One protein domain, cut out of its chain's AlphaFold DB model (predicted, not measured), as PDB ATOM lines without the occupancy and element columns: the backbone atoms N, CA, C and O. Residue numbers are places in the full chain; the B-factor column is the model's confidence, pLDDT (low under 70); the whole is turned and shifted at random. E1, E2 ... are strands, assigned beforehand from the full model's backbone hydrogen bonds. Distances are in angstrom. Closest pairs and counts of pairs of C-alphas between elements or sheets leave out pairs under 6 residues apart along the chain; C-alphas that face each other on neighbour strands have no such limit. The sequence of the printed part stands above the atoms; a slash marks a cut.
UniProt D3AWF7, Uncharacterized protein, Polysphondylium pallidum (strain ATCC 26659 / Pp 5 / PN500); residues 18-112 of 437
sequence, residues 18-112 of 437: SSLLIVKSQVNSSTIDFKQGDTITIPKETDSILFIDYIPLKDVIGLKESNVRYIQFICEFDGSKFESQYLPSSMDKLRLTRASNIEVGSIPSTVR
ATOM      1  N   SER A  18     -21.988  -1.898  -7.588       43.81
ATOM      2  CA  SER A  18     -23.181  -2.657  -7.204       43.81
ATOM      3  C   SER A  18     -24.278  -2.359  -8.223       43.81
ATOM      4  O   SER A  18     -24.668  -1.200  -8.359       43.81
ATOM      5  N   SER A  19     -24.748  -3.384  -8.936       51.72
ATOM      6  CA  SER A  19     -25.872  -3.255  -9.867       51.72
ATOM      7  C   SER A  19     -27.188  -3.295  -9.094       51.72
ATOM      8  O   SER A  19     -27.341  -4.131  -8.198       51.72
ATOM      9  N   LEU A  20     -28.144  -2.427  -9.436       48.00
ATOM     10  CA  LEU A  20     -29.412  -2.317  -8.704       48.00
ATOM     11  C   LEU A  20     -30.588  -2.945  -9.471       48.00
ATOM     12  O   LEU A  20     -30.902  -2.548 -10.598       48.00
ATOM     13  N   LEU A  21     -31.291  -3.889  -8.841       65.75
ATOM     14  CA  LEU A  21     -32.557  -4.444  -9.330       65.75
ATOM     15  C   LEU A  21     -33.686  -4.027  -8.386       65.75
ATOM     16  O   LEU A  21     -33.626  -4.292  -7.189       65.75
ATOM     17  N   ILE A  22     -34.747  -3.410  -8.907       71.50
ATOM     18  CA  ILE A  22     -35.945  -3.130  -8.102       71.50
ATOM     19  C   ILE A  22     -37.054  -4.082  -8.533       71.50
ATOM     20  O   ILE A  22     -37.496  -4.079  -9.683       71.50
ATOM     21  N   VAL A  23     -37.519  -4.873  -7.575       69.31
ATOM     22  CA  VAL A  23     -38.610  -5.828  -7.719       69.31
ATOM     23  C   VAL A  23     -39.843  -5.223  -7.068       69.31
ATOM     24  O   VAL A  23     -39.817  -4.785  -5.916       69.31
ATOM     25  N   LYS A  24     -40.943  -5.163  -7.809       58.97
ATOM     26  CA  LYS A  24     -42.227  -4.728  -7.265       58.97
ATOM     27  C   LYS A  24     -43.206  -5.893  -7.339       58.97
ATOM     28  O   LYS A  24     -43.234  -6.645  -8.311       58.97
ATOM     29  N   SER A  25     -43.965  -6.056  -6.265       68.44
ATOM     30  CA  SER A  25     -45.177  -6.862  -6.217       68.44
ATOM     31  C   SER A  25     -46.350  -5.954  -5.863       68.44
ATOM     32  O   SER A  25     -46.160  -4.815  -5.422       68.44
ATOM     33  N   GLN A  26     -47.575  -6.465  -5.992       51.56
ATOM     34  CA  GLN A  26     -48.773  -5.711  -5.605       51.56
ATOM     35  C   GLN A  26     -48.787  -5.288  -4.130       51.56
ATOM     36  O   GLN A  26     -49.555  -4.401  -3.763       51.56
ATOM     37  N   VAL A  27     -47.952  -5.910  -3.292       48.53
ATOM     38  CA  VAL A  27     -47.959  -5.709  -1.842       48.53
ATOM     39  C   VAL A  27     -46.711  -4.970  -1.356       48.53
ATOM     40  O   VAL A  27     -46.826  -4.199  -0.414       48.53
ATOM     41  N   ASN A  28     -45.543  -5.138  -1.992       61.97
ATOM     42  CA  ASN A  28     -44.281  -4.549  -1.530       61.97
ATOM     43  C   ASN A  28     -43.327  -4.213  -2.692       61.97
ATOM     44  O   ASN A  28     -43.269  -4.924  -3.694       61.97
ATOM     45  N   SER A  29     -42.517  -3.163  -2.531       70.12
ATOM     46  CA  SER A  29     -41.325  -2.938  -3.358       70.12
ATOM     47  C   SER A  29     -40.083  -3.383  -2.595       70.12
ATOM     48  O   SER A  29     -39.835  -2.873  -1.503       70.12
ATOM     49  N   SER A  30     -39.295  -4.285  -3.167       73.44
ATOM     50  CA  SER A  30     -37.980  -4.659  -2.659       73.44
ATOM     51  C   SER A  30     -36.892  -4.227  -3.636       73.44
ATOM     52  O   SER A  30     -37.049  -4.274  -4.856       73.44
ATOM     53  N   THR A  31     -35.770  -3.794  -3.081       75.75
ATOM     54  CA  THR A  31     -34.550  -3.534  -3.837       75.75
ATOM     55  C   THR A  31     -33.600  -4.691  -3.578       75.75
ATOM     56  O   THR A  31     -33.416  -5.088  -2.428       75.75
ATOM     57  N   ILE A  32     -33.047  -5.259  -4.642       74.56
ATOM     58  CA  ILE A  32     -32.081  -6.349  -4.597       74.56
ATOM     59  C   ILE A  32     -30.775  -5.796  -5.166       74.56
ATOM     60  O   ILE A  32     -30.690  -5.489  -6.356       74.56
ATOM     61  N   ASP A  33     -29.779  -5.649  -4.296       73.12
ATOM     62  CA  ASP A  33     -28.415  -5.310  -4.696       73.12
ATOM     63  C   ASP A  33     -27.726  -6.559  -5.247       73.12
ATOM     64  O   ASP A  33     -27.824  -7.642  -4.665       73.12
ATOM     65  N   PHE A  34     -27.014  -6.408  -6.360       70.88
ATOM     66  CA  PHE A  34     -26.360  -7.513  -7.050       70.88
ATOM     67  C   PHE A  34     -24.871  -7.244  -7.274       70.88
ATOM     68  O   PHE A  34     -24.481  -6.140  -7.674       70.88
ATOM     69  N   LYS A  35     -24.040  -8.275  -7.076       75.38
ATOM     70  CA  LYS A  35     -22.637  -8.289  -7.510       75.38
ATOM     71  C   LYS A  35     -22.475  -9.213  -8.708       75.38
ATOM     72  O   LYS A  35     -23.116 -10.253  -8.808       75.38
ATOM     73  N   GLN A  36     -21.583  -8.836  -9.620       74.62
ATOM     74  CA  GLN A  36     -21.275  -9.632 -10.807       74.62
ATOM     75  C   GLN A  36     -20.921 -11.082 -10.427       74.62
ATOM     76  O   GLN A  36     -19.973 -11.307  -9.679       74.62
ATOM     77  N   GLY A  37     -21.669 -12.046 -10.974       76.69
ATOM     78  CA  GLY A  37     -21.491 -13.481 -10.725       76.69
ATOM     79  C   GLY A  37     -22.486 -14.098  -9.739       76.69
ATOM     80  O   GLY A  37     -22.556 -15.325  -9.668       76.69
ATOM     81  N   ASP A  38     -23.279 -13.295  -9.023       81.19
ATOM     82  CA  ASP A  38     -24.378 -13.827  -8.216       81.19
ATOM     83  C   ASP A  38     -25.485 -14.392  -9.132       81.19
ATOM     84  O   ASP A  38     -25.577 -14.073 -10.320       81.19
ATOM     85  N   THR A  39     -26.360 -15.235  -8.584       82.62
ATOM     86  CA  THR A  39     -27.587 -15.665  -9.270       82.62
ATOM     87  C   THR A  39     -28.789 -15.020  -8.596       82.62
ATOM     88  O   THR A  39     -28.909 -15.034  -7.370       82.62
ATOM     89  N   ILE A  40     -29.689 -14.426  -9.382       86.19
ATOM     90  CA  ILE A  40     -30.885 -13.760  -8.846       86.19
ATOM     91  C   ILE A  40     -32.065 -14.712  -8.975       86.19
ATOM     92  O   ILE A  40     -32.398 -15.120 -10.081       86.19
ATOM     93  N   THR A  41     -32.730 -15.030  -7.863       87.69
ATOM     94  CA  THR A  41     -34.002 -15.768  -7.886       87.69
ATOM     95  C   THR A  41     -35.163 -14.792  -7.752       87.69
ATOM     96  O   THR A  41     -35.254 -14.062  -6.765       87.69
ATOM     97  N   ILE A  42     -36.069 -14.787  -8.728       88.75
ATOM     98  CA  ILE A  42     -37.255 -13.922  -8.696       88.75
ATOM     99  C   ILE A  42     -38.348 -14.555  -7.817       88.75
ATOM    100  O   ILE A  42     -38.734 -15.703  -8.052       88.75
ATOM    101  N   PRO A  43     -38.904 -13.828  -6.828       89.06
ATOM    102  CA  PRO A  43     -40.052 -14.306  -6.061       89.06
ATOM    103  C   PRO A  43     -41.258 -14.612  -6.961       89.06
ATOM    104  O   PRO A  43     -41.580 -13.824  -7.850       89.06
ATOM    105  N   LYS A  44     -41.982 -15.708  -6.691       87.62
ATOM    106  CA  LYS A  44     -43.142 -16.153  -7.499       87.62
ATOM    107  C   LYS A  44     -44.260 -15.105  -7.639       87.62
ATOM    108  O   LYS A  44     -44.968 -15.108  -8.640       87.62
ATOM    109  N   GLU A  45     -44.392 -14.227  -6.646       89.25
ATOM    110  CA  GLU A  45     -45.395 -13.151  -6.550       89.25
ATOM    111  C   GLU A  45     -44.984 -11.864  -7.305       89.25
ATOM    112  O   GLU A  45     -45.674 -10.846  -7.232       89.25
ATOM    113  N   THR A  46     -43.830 -11.858  -7.982       91.06
ATOM    114  CA  THR A  46     -43.326 -10.664  -8.677       91.06
ATOM    115  C   THR A  46     -44.163 -10.366  -9.915       91.06
ATOM    116  O   THR A  46     -44.240 -11.187 -10.828       91.06
ATOM    117  N   ASP A  47     -44.738  -9.164  -9.984       93.31
ATOM    118  CA  ASP A  47     -45.509  -8.711 -11.145       93.31
ATOM    119  C   ASP A  47     -44.689  -7.820 -12.084       93.31
ATOM    120  O   ASP A  47     -44.964  -7.764 -13.290       93.31
ATOM    121  N   SER A  48     -43.670  -7.145 -11.545       93.31
ATOM    122  CA  SER A  48     -42.888  -6.165 -12.272       93.31
ATOM    123  C   SER A  48     -41.435  -6.066 -11.820       93.31
ATOM    124  O   SER A  48     -41.102  -6.180 -10.639       93.31
ATOM    125  N   ILE A  49     -40.558  -5.840 -12.797       92.81
ATOM    126  CA  ILE A  49     -39.108  -5.781 -12.605       92.81
ATOM    127  C   ILE A  49     -38.542  -4.529 -13.272       92.81
ATOM    128  O   ILE A  49     -38.889  -4.194 -14.407       92.81
ATOM    129  N   LEU A  50     -37.645  -3.849 -12.559       92.94
ATOM    130  CA  LEU A  50     -36.901  -2.692 -13.034       92.94
ATOM    131  C   LEU A  50     -35.395  -2.968 -12.985       92.94
ATOM    132  O   LEU A  50     -34.813  -3.035 -11.903       92.94
ATOM    133  N   PHE A  51     -34.775  -3.050 -14.159       90.81
ATOM    134  CA  PHE A  51     -33.327  -3.146 -14.332       90.81
ATOM    135  C   PHE A  51     -32.722  -1.746 -14.424       90.81
ATOM    136  O   PHE A  51     -33.041  -0.992 -15.349       90.81
ATOM    137  N   ILE A  52     -31.875  -1.381 -13.461       88.12
ATOM    138  CA  ILE A  52     -31.201  -0.073 -13.436       88.12
ATOM    139  C   ILE A  52     -29.843  -0.146 -14.131       88.12
ATOM    140  O   ILE A  52     -29.478   0.791 -14.838       88.12
ATOM    141  N   ASP A  53     -29.180  -1.295 -14.019       86.75
ATOM    142  CA  ASP A  53     -27.902  -1.609 -14.651       86.75
ATOM    143  C   ASP A  53     -28.016  -2.813 -15.587       86.75
ATOM    144  O   ASP A  53     -29.000  -3.559 -15.569       86.75
ATOM    145  N   TYR A  54     -26.992  -3.003 -16.419       85.94
ATOM    146  CA  TYR A  54     -26.924  -4.146 -17.319       85.94
ATOM    147  C   TYR A  54     -26.721  -5.442 -16.523       85.94
ATOM    148  O   TYR A  54     -25.694  -5.628 -15.866       85.94
ATOM    149  N   ILE A  55     -27.695  -6.346 -16.617       83.31
ATOM    150  CA  ILE A  55     -27.639  -7.700 -16.061       83.31
ATOM    151  C   ILE A  55     -27.928  -8.669 -17.215       83.31
ATOM    152  O   ILE A  55     -29.003  -8.570 -17.818       83.31
ATOM    153  N   PRO A  56     -27.011  -9.592 -17.561       84.12
ATOM    154  CA  PRO A  56     -27.307 -10.630 -18.540       84.12
ATOM    155  C   PRO A  56     -28.510 -11.456 -18.068       84.12
ATOM    156  O   PRO A  56     -28.485 -12.027 -16.983       84.12
ATOM    157  N   LEU A  57     -29.572 -11.551 -18.874       85.94
ATOM    158  CA  LEU A  57     -30.802 -12.223 -18.429       85.94
ATOM    159  C   LEU A  57     -30.629 -13.704 -18.091       85.94
ATOM    160  O   LEU A  57     -31.365 -14.225 -17.261       85.94
ATOM    161  N   LYS A  58     -29.642 -14.369 -18.697       84.69
ATOM    162  CA  LYS A  58     -29.277 -15.750 -18.363       84.69
ATOM    163  C   LYS A  58     -28.851 -15.928 -16.895       84.69
ATOM    164  O   LYS A  58     -28.945 -17.037 -16.383       84.69
ATOM    165  N   ASP A  59     -28.429 -14.850 -16.230       85.50
ATOM    166  CA  ASP A  59     -28.007 -14.851 -14.822       85.50
ATOM    167  C   ASP A  59     -29.201 -14.607 -13.860       85.50
ATOM    168  O   ASP A  59     -29.065 -14.687 -12.636       85.50
ATOM    169  N   VAL A  60     -30.402 -14.343 -14.401       86.31
ATOM    170  CA  VAL A  60     -31.647 -14.136 -13.644       86.31
ATOM    171  C   VAL A  60     -32.475 -15.427 -13.639       86.31
ATOM    172  O   VAL A  60     -33.322 -15.672 -14.502       86.31
ATOM    173  N   ILE A  61     -32.224 -16.276 -12.645       84.88
ATOM    174  CA  ILE A  61     -32.852 -17.592 -12.500       84.88
ATOM    175  C   ILE A  61     -34.362 -17.462 -12.262       84.88
ATOM    176  O   ILE A  61     -34.835 -16.713 -11.403       84.88
ATOM    177  N   GLY A  62     -35.131 -18.254 -13.014       87.25
ATOM    178  CA  GLY A  62     -36.584 -18.341 -12.884       87.25
ATOM    179  C   GLY A  62     -37.349 -17.204 -13.561       87.25
ATOM    180  O   GLY A  62     -38.574 -17.170 -13.462       87.25
ATOM    181  N   LEU A  63     -36.672 -16.271 -14.248       92.06
ATOM    182  CA  LEU A  63     -37.343 -15.180 -14.966       92.06
ATOM    183  C   LEU A  63     -38.283 -15.718 -16.048       92.06
ATOM    184  O   LEU A  63     -39.429 -15.282 -16.134       92.06
ATOM    185  N   LYS A  64     -37.826 -16.693 -16.833       92.81
ATOM    186  CA  LYS A  64     -38.595 -17.295 -17.926       92.81
ATOM    187  C   LYS A  64     -39.880 -17.971 -17.439       92.81
ATOM    188  O   LYS A  64     -40.923 -17.849 -18.077       92.81
ATOM    189  N   GLU A  65     -39.813 -18.664 -16.308       93.44
ATOM    190  CA  GLU A  65     -40.938 -19.379 -15.697       93.44
ATOM    191  C   GLU A  65     -41.802 -18.478 -14.800       93.44
ATOM    192  O   GLU A  65     -42.808 -18.928 -14.248       93.44
ATOM    193  N   SER A  66     -41.417 -17.211 -14.623       93.12
ATOM    194  CA  SER A  66     -42.123 -16.281 -13.745       93.12
ATOM    195  C   SER A  66     -43.446 -15.776 -14.340       93.12
ATOM    196  O   SER A  66     -43.696 -15.798 -15.548       93.12
ATOM    197  N   ASN A  67     -44.297 -15.240 -13.464       94.44
ATOM    198  CA  ASN A  67     -45.546 -14.565 -13.831       94.44
ATOM    199  C   ASN A  67     -45.363 -13.051 -14.062       94.44
ATOM    200  O   ASN A  67     -46.338 -12.298 -14.006       94.44
ATOM    201  N   VAL A  68     -44.123 -12.595 -14.279       95.62
ATOM    202  CA  VAL A  68     -43.794 -11.175 -14.431       95.62
ATOM    203  C   VAL A  68     -44.456 -10.617 -15.689       95.62
ATOM    204  O   VAL A  68     -44.198 -11.061 -16.806       95.62
ATOM    205  N   ARG A  69     -45.290  -9.588 -15.511       96.19
ATOM    206  CA  ARG A  69     -46.068  -8.970 -16.596       96.19
ATOM    207  C   ARG A  69     -45.441  -7.697 -17.142       96.19
ATOM    208  O   ARG A  69     -45.739  -7.326 -18.278       96.19
ATOM    209  N   TYR A  70     -44.617  -7.021 -16.343       95.88
ATOM    210  CA  TYR A  70     -44.003  -5.750 -16.708       95.88
ATOM    211  C   TYR A  70     -42.501  -5.741 -16.444       95.88
ATOM    212  O   TYR A  70     -42.064  -5.883 -15.306       95.88
ATOM    213  N   ILE A  71     -41.712  -5.493 -17.486       95.50
ATOM    214  CA  ILE A  71     -40.270  -5.295 -17.350       95.50
ATOM    215  C   ILE A  71     -39.885  -3.919 -17.879       95.50
ATOM    216  O   ILE A  71     -40.339  -3.488 -18.942       95.50
ATOM    217  N   GLN A  72     -39.031  -3.229 -17.132       94.81
ATOM    218  CA  GLN A  72     -38.434  -1.968 -17.536       94.81
ATOM    219  C   GLN A  72     -36.911  -2.037 -17.437       94.81
ATOM    220  O   GLN A  72     -36.368  -2.351 -16.384       94.81
ATOM    221  N   PHE A  73     -36.239  -1.646 -18.514       93.25
ATOM    222  CA  PHE A  73     -34.798  -1.432 -18.567       93.25
ATOM    223  C   PHE A  73     -34.522   0.073 -18.578       93.25
ATOM    224  O   PHE A  73     -34.958   0.787 -19.487       93.25
ATOM    225  N   ILE A  74     -33.854   0.578 -17.540       90.31
ATOM    226  CA  ILE A  74     -33.295   1.941 -17.494       90.31
ATOM    227  C   ILE A  74     -31.899   1.958 -18.130       90.31
ATOM    228  O   ILE A  74     -31.538   2.939 -18.782       90.31
ATOM    229  N   CYS A  75     -31.143   0.870 -17.975       87.31
ATOM    230  CA  CYS A  75     -29.857   0.667 -18.630       87.31
ATOM    231  C   CYS A  75     -29.990   0.472 -20.148       87.31
ATOM    232  O   CYS A  75     -31.090   0.401 -20.700       87.31
ATOM    233  N   GLU A  76     -28.843   0.362 -20.820       88.50
ATOM    234  CA  GLU A  76     -28.793  -0.067 -22.213       88.50
ATOM    235  C   GLU A  76     -29.220  -1.535 -22.351       88.50
ATOM    236  O   GLU A  76     -28.718  -2.424 -21.667       88.50
ATOM    237  N   PHE A  77     -30.175  -1.761 -23.239       86.69
ATOM    238  CA  PHE A  77     -30.642  -3.036 -23.744       86.69
ATOM    239  C   PHE A  77     -30.003  -3.227 -25.120       86.69
ATOM    240  O   PHE A  77     -30.214  -2.405 -25.998       86.69
ATOM    241  N   ASP A  78     -29.219  -4.281 -25.316       87.62
ATOM    242  CA  ASP A  78     -28.603  -4.598 -26.609       87.62
ATOM    243  C   ASP A  78     -29.274  -5.851 -27.169       87.62
ATOM    244  O   ASP A  78     -29.009  -6.959 -26.701       87.62
ATOM    245  N   GLY A  79     -30.167  -5.673 -28.142       83.31
ATOM    246  CA  GLY A  79     -30.987  -6.747 -28.699       83.31
ATOM    247  C   GLY A  79     -30.179  -7.891 -29.317       83.31
ATOM    248  O   GLY A  79     -30.643  -9.028 -29.279       83.31
ATOM    249  N   SER A  80     -28.954  -7.622 -29.781       85.50
ATOM    250  CA  SER A  80     -28.038  -8.634 -30.336       85.50
ATOM    251  C   SER A  80     -27.471  -9.586 -29.277       85.50
ATOM    252  O   SER A  80     -27.106 -10.721 -29.569       85.50
ATOM    253  N   LYS A  81     -27.414  -9.135 -28.019       84.69
ATOM    254  CA  LYS A  81     -26.987  -9.941 -26.863       84.69
ATOM    255  C   LYS A  81     -28.169 -10.545 -26.116       84.69
ATOM    256  O   LYS A  81     -27.989 -11.206 -25.093       84.69
ATOM    257  N   PHE A  82     -29.377 -10.257 -26.584       81.56
ATOM    258  CA  PHE A  82     -30.591 -10.497 -25.846       81.56
ATOM    259  C   PHE A  82     -31.378 -11.642 -26.470       81.56
ATOM    260  O   PHE A  82     -32.062 -11.489 -27.481       81.56
ATOM    261  N   GLU A  83     -31.318 -12.803 -25.828       81.38
ATOM    262  CA  GLU A  83     -32.114 -13.951 -26.238       81.38
ATOM    263  C   GLU A  83     -33.493 -13.865 -25.571       81.38
ATOM    264  O   GLU A  83     -33.646 -14.048 -24.361       81.38
ATOM    265  N   SER A  84     -34.530 -13.587 -26.363       82.38
ATOM    266  CA  SER A  84     -35.908 -13.437 -25.866       82.38
ATOM    267  C   SER A  84     -36.451 -14.663 -25.143       82.38
ATOM    268  O   SER A  84     -37.405 -14.552 -24.376       82.38
ATOM    269  N   GLN A  85     -35.825 -15.825 -25.336       88.44
ATOM    270  CA  GLN A  85     -36.158 -17.057 -24.636       88.44
ATOM    271  C   GLN A  85     -35.982 -16.983 -23.114       88.44
ATOM    272  O   GLN A  85     -36.509 -17.858 -22.431       88.44
ATOM    273  N   TYR A  86     -35.262 -15.985 -22.586       90.75
ATOM    274  CA  TYR A  86     -35.128 -15.749 -21.142       90.75
ATOM    275  C   TYR A  86     -36.224 -14.856 -20.558       90.75
ATOM    276  O   TYR A  86     -36.317 -14.718 -19.339       90.75
ATOM    277  N   LEU A  87     -37.055 -14.241 -21.402       94.00
ATOM    278  CA  LEU A  87     -38.170 -13.432 -20.937       94.00
ATOM    279  C   LEU A  87     -39.390 -14.302 -20.593       94.00
ATOM    280  O   LEU A  87     -39.615 -15.333 -21.232       94.00
ATOM    281  N   PRO A  88     -40.211 -13.877 -19.617       94.38
ATOM    282  CA  PRO A  88     -41.418 -14.601 -19.260       94.38
ATOM    283  C   PRO A  88     -42.433 -14.580 -20.403       94.38
ATOM    284  O   PRO A  88     -42.728 -13.528 -20.974       94.38
ATOM    285  N   SER A  89     -43.058 -15.725 -20.682       93.88
ATOM    286  CA  SER A  89     -44.178 -15.818 -21.637       93.88
ATOM    287  C   SER A  89     -45.445 -15.100 -21.149       93.88
ATOM    288  O   SER A  89     -46.357 -14.826 -21.924       93.88
ATOM    289  N   SER A  90     -45.509 -14.770 -19.859       95.44
ATOM    290  CA  SER A  90     -46.586 -13.991 -19.244       95.44
ATOM    291  C   SER A  90     -46.424 -12.472 -19.423       95.44
ATOM    292  O   SER A  90     -47.329 -11.715 -19.059       95.44
ATOM    293  N   MET A  91     -45.299 -12.014 -19.987       96.62
ATOM    294  CA  MET A  91     -44.990 -10.594 -20.124       96.62
ATOM    295  C   MET A  91     -45.920  -9.904 -21.132       96.62
ATOM    296  O   MET A  91     -45.997 -10.298 -22.297       96.62
ATOM    297  N   ASP A  92     -46.574  -8.831 -20.680       97.50
ATOM    298  CA  ASP A  92     -47.535  -8.024 -21.448       97.50
ATOM    299  C   ASP A  92     -46.974  -6.635 -21.790       97.50
ATOM    300  O   ASP A  92     -47.257  -6.083 -22.859       97.50
ATOM    301  N   LYS A  93     -46.137  -6.077 -20.903       97.25
ATOM    302  CA  LYS A  93     -45.551  -4.742 -21.041       97.25
ATOM    303  C   LYS A  93     -44.026  -4.777 -20.958       97.25
ATOM    304  O   LYS A  93     -43.462  -5.299 -19.999       97.25
ATOM    305  N   LEU A  94     -43.373  -4.116 -21.908       96.25
ATOM    306  CA  LEU A  94     -41.925  -3.940 -21.950       96.25
ATOM    307  C   LEU A  94     -41.576  -2.463 -22.159       96.25
ATOM    308  O   LEU A  94     -42.143  -1.799 -23.028       96.25
ATOM    309  N   ARG A  95     -40.639  -1.944 -21.364       95.44
ATOM    310  CA  ARG A  95     -40.103  -0.586 -21.509       95.44
ATOM    311  C   ARG A  95     -38.587  -0.616 -21.633       95.44
ATOM    312  O   ARG A  95     -37.909  -1.058 -20.711       95.44
ATOM    313  N   LEU A  96     -38.067  -0.098 -22.737       94.25
ATOM    314  CA  LEU A  96     -36.644  -0.023 -23.045       94.25
ATOM    315  C   LEU A  96     -36.226   1.451 -23.120       94.25
ATOM    316  O   LEU A  96     -36.546   2.157 -24.076       94.25
ATOM    317  N   THR A  97     -35.536   1.937 -22.088       91.12
ATOM    318  CA  THR A  97     -35.108   3.349 -22.013       91.12
ATOM    319  C   THR A  97     -33.931   3.637 -22.944       91.12
ATOM    320  O   THR A  97     -33.793   4.754 -23.438       91.12
ATOM    321  N   ARG A  98     -33.086   2.632 -23.173       88.94
ATOM    322  CA  ARG A  98     -31.967   2.628 -24.113       88.94
ATOM    323  C   ARG A  98     -31.901   1.212 -24.676       88.94
ATOM    324  O   ARG A  98     -31.823   0.283 -23.897       88.94
ATOM    325  N   ALA A  99     -32.010   1.036 -25.977       89.19
ATOM    326  CA  ALA A  99     -32.288  -0.210 -26.691       89.19
ATOM    327  C   ALA A  99     -31.520  -0.338 -28.027       89.19
ATOM    328  O   ALA A  99     -32.094  -0.206 -29.100       89.19
ATOM    329  N   SER A 100     -30.215  -0.572 -28.022       90.31
ATOM    330  CA  SER A 100     -29.440  -0.789 -29.249       90.31
ATOM    331  C   SER A 100     -29.749  -2.142 -29.920       90.31
ATOM    332  O   SER A 100     -30.214  -3.082 -29.282       90.31
ATOM    333  N   ASN A 101     -29.517  -2.227 -31.238       90.38
ATOM    334  CA  ASN A 101     -29.534  -3.468 -32.031       90.38
ATOM    335  C   ASN A 101     -30.735  -4.403 -31.788       90.38
ATOM    336  O   ASN A 101     -30.554  -5.602 -31.604       90.38
ATOM    337  N   ILE A 102     -31.967  -3.882 -31.759       92.81
ATOM    338  CA  ILE A 102     -33.153  -4.742 -31.632       92.81
ATOM    339  C   ILE A 102     -33.282  -5.597 -32.902       92.81
ATOM    340  O   ILE A 102     -33.422  -5.058 -34.003       92.81
ATOM    341  N   GLU A 103     -33.242  -6.920 -32.745       93.69
ATOM    342  CA  GLU A 103     -33.345  -7.889 -33.834       93.69
ATOM    343  C   GLU A 103     -34.699  -8.604 -33.827       93.69
ATOM    344  O   GLU A 103     -35.474  -8.545 -32.865       93.69
ATOM    345  N   VAL A 104     -35.006  -9.270 -34.942       94.88
ATOM    346  CA  VAL A 104     -36.220 -10.080 -35.059       94.88
ATOM    347  C   VAL A 104     -36.192 -11.154 -33.979       94.88
ATOM    348  O   VAL A 104     -35.235 -11.911 -33.855       94.88
ATOM    349  N   GLY A 105     -37.265 -11.217 -33.197       92.44
ATOM    350  CA  GLY A 105     -37.390 -12.175 -32.110       92.44
ATOM    351  C   GLY A 105     -36.798 -11.712 -30.781       92.44
ATOM    352  O   GLY A 105     -37.094 -12.378 -29.801       92.44
ATOM    353  N   SER A 106     -36.068 -10.587 -30.677       93.00
ATOM    354  CA  SER A 106     -35.558 -10.079 -29.380       93.00
ATOM    355  C   SER A 106     -36.678  -9.641 -28.422       93.00
ATOM    356  O   SER A 106     -36.492  -9.637 -27.205       93.00
ATOM    357  N   ILE A 107     -37.851  -9.280 -28.952       94.75
ATOM    358  CA  ILE A 107     -39.040  -8.913 -28.174       94.75
ATOM    359  C   ILE A 107     -40.058 -10.060 -28.258       94.75
ATOM    360  O   ILE A 107     -40.462 -10.416 -29.366       94.75
ATOM    361  N   PRO A 108     -40.519 -10.626 -27.126       95.12
ATOM    362  CA  PRO A 108     -41.489 -11.713 -27.138       95.12
ATOM    363  C   PRO A 108     -42.801 -11.314 -27.805       95.12
ATOM    364  O   PRO A 108     -43.337 -10.230 -27.566       95.12
ATOM    365  N   SER A 109     -43.381 -12.239 -28.566       96.12
ATOM    366  CA  SER A 109     -44.679 -12.070 -29.234       96.12
ATOM    367  C   SER A 109     -45.872 -11.988 -28.273       96.12
ATOM    368  O   SER A 109     -47.019 -11.930 -28.705       96.12
ATOM    369  N   THR A 110     -45.638 -12.046 -26.966       96.19
ATOM    370  CA  THR A 110     -46.661 -11.867 -25.930       96.19
ATOM    371  C   THR A 110     -46.802 -10.399 -25.532       96.19
ATOM    372  O   THR A 110     -47.848 -10.012 -25.010       96.19
ATOM    373  N   VAL A 111     -45.801  -9.560 -25.834       97.19
ATOM    374  CA  VAL A 111     -45.804  -8.129 -25.510       97.19
ATOM    375  C   VAL A 111     -46.889  -7.408 -26.304       97.19
ATOM    376  O   VAL A 111     -46.912  -7.447 -27.536       97.19
ATOM    377  N   ARG A 112     -47.768  -6.699 -25.593       98.12
ATOM    378  CA  ARG A 112     -48.833  -5.863 -26.170       98.12
ATOM    379  C   ARG A 112     -48.572  -4.375 -25.992       98.12
ATOM    380  O   ARG A 112     -49.061  -3.575 -26.793       98.12
TER     381      ARG A 112
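What this domain is: This is residues 18 to 112 of the 437 residues of an uncharacterized protein of Polysphondylium pallidum (strain ATCC 26659 / Pp 5 / PN500) (UniProt D3AWF7). With little regular structure, the domain is a wall of five strands, one twisted sheet, with long unnamed loops over one face and the other face bare. E3, E4 and E5 run side by side, joined by loops in stacked turns, with hairpin E1 and E2 at one end. Of 95 printed residues, 33 lie in strands E1 to E5, with no named helix: all strand, mixed, in sheet order E2, E1, E3, E4, E5. It is compact, with a radius of gyration of the C-alphas of 12.3 A, spanning 34 by 27 by 21 A.

Where its parts are: E3 is residues 48 to 51, E4 70 to 78, 18.3 A long, and E5 93 to 100, 18.5 A, ending at C-alpha 100 (-29.440, -0.789, -29.249). E1 is residues 19 to 24, from C-alpha 19 (-25.872, -3.255, -9.867), and E2 29 to 34.

How they stand to each other: E4 is parallel to E3 (N 51 to O 72, 2.8 A) and to E5 (N 73 to O 95, 2.8 A). E1 is antiparallel to E3 (N 50 to O 22, 2.9 A) and E2 (N 23 to O 30, 2.8 A). E4 bends by 99 degrees at residue 75.

The domain as a whole: The printed part has no cut. The links between E2 and E3, E3 and E4, and E4 and E5 are long. Residues 18 to 21 and 23 to 28 have pLDDT under 70.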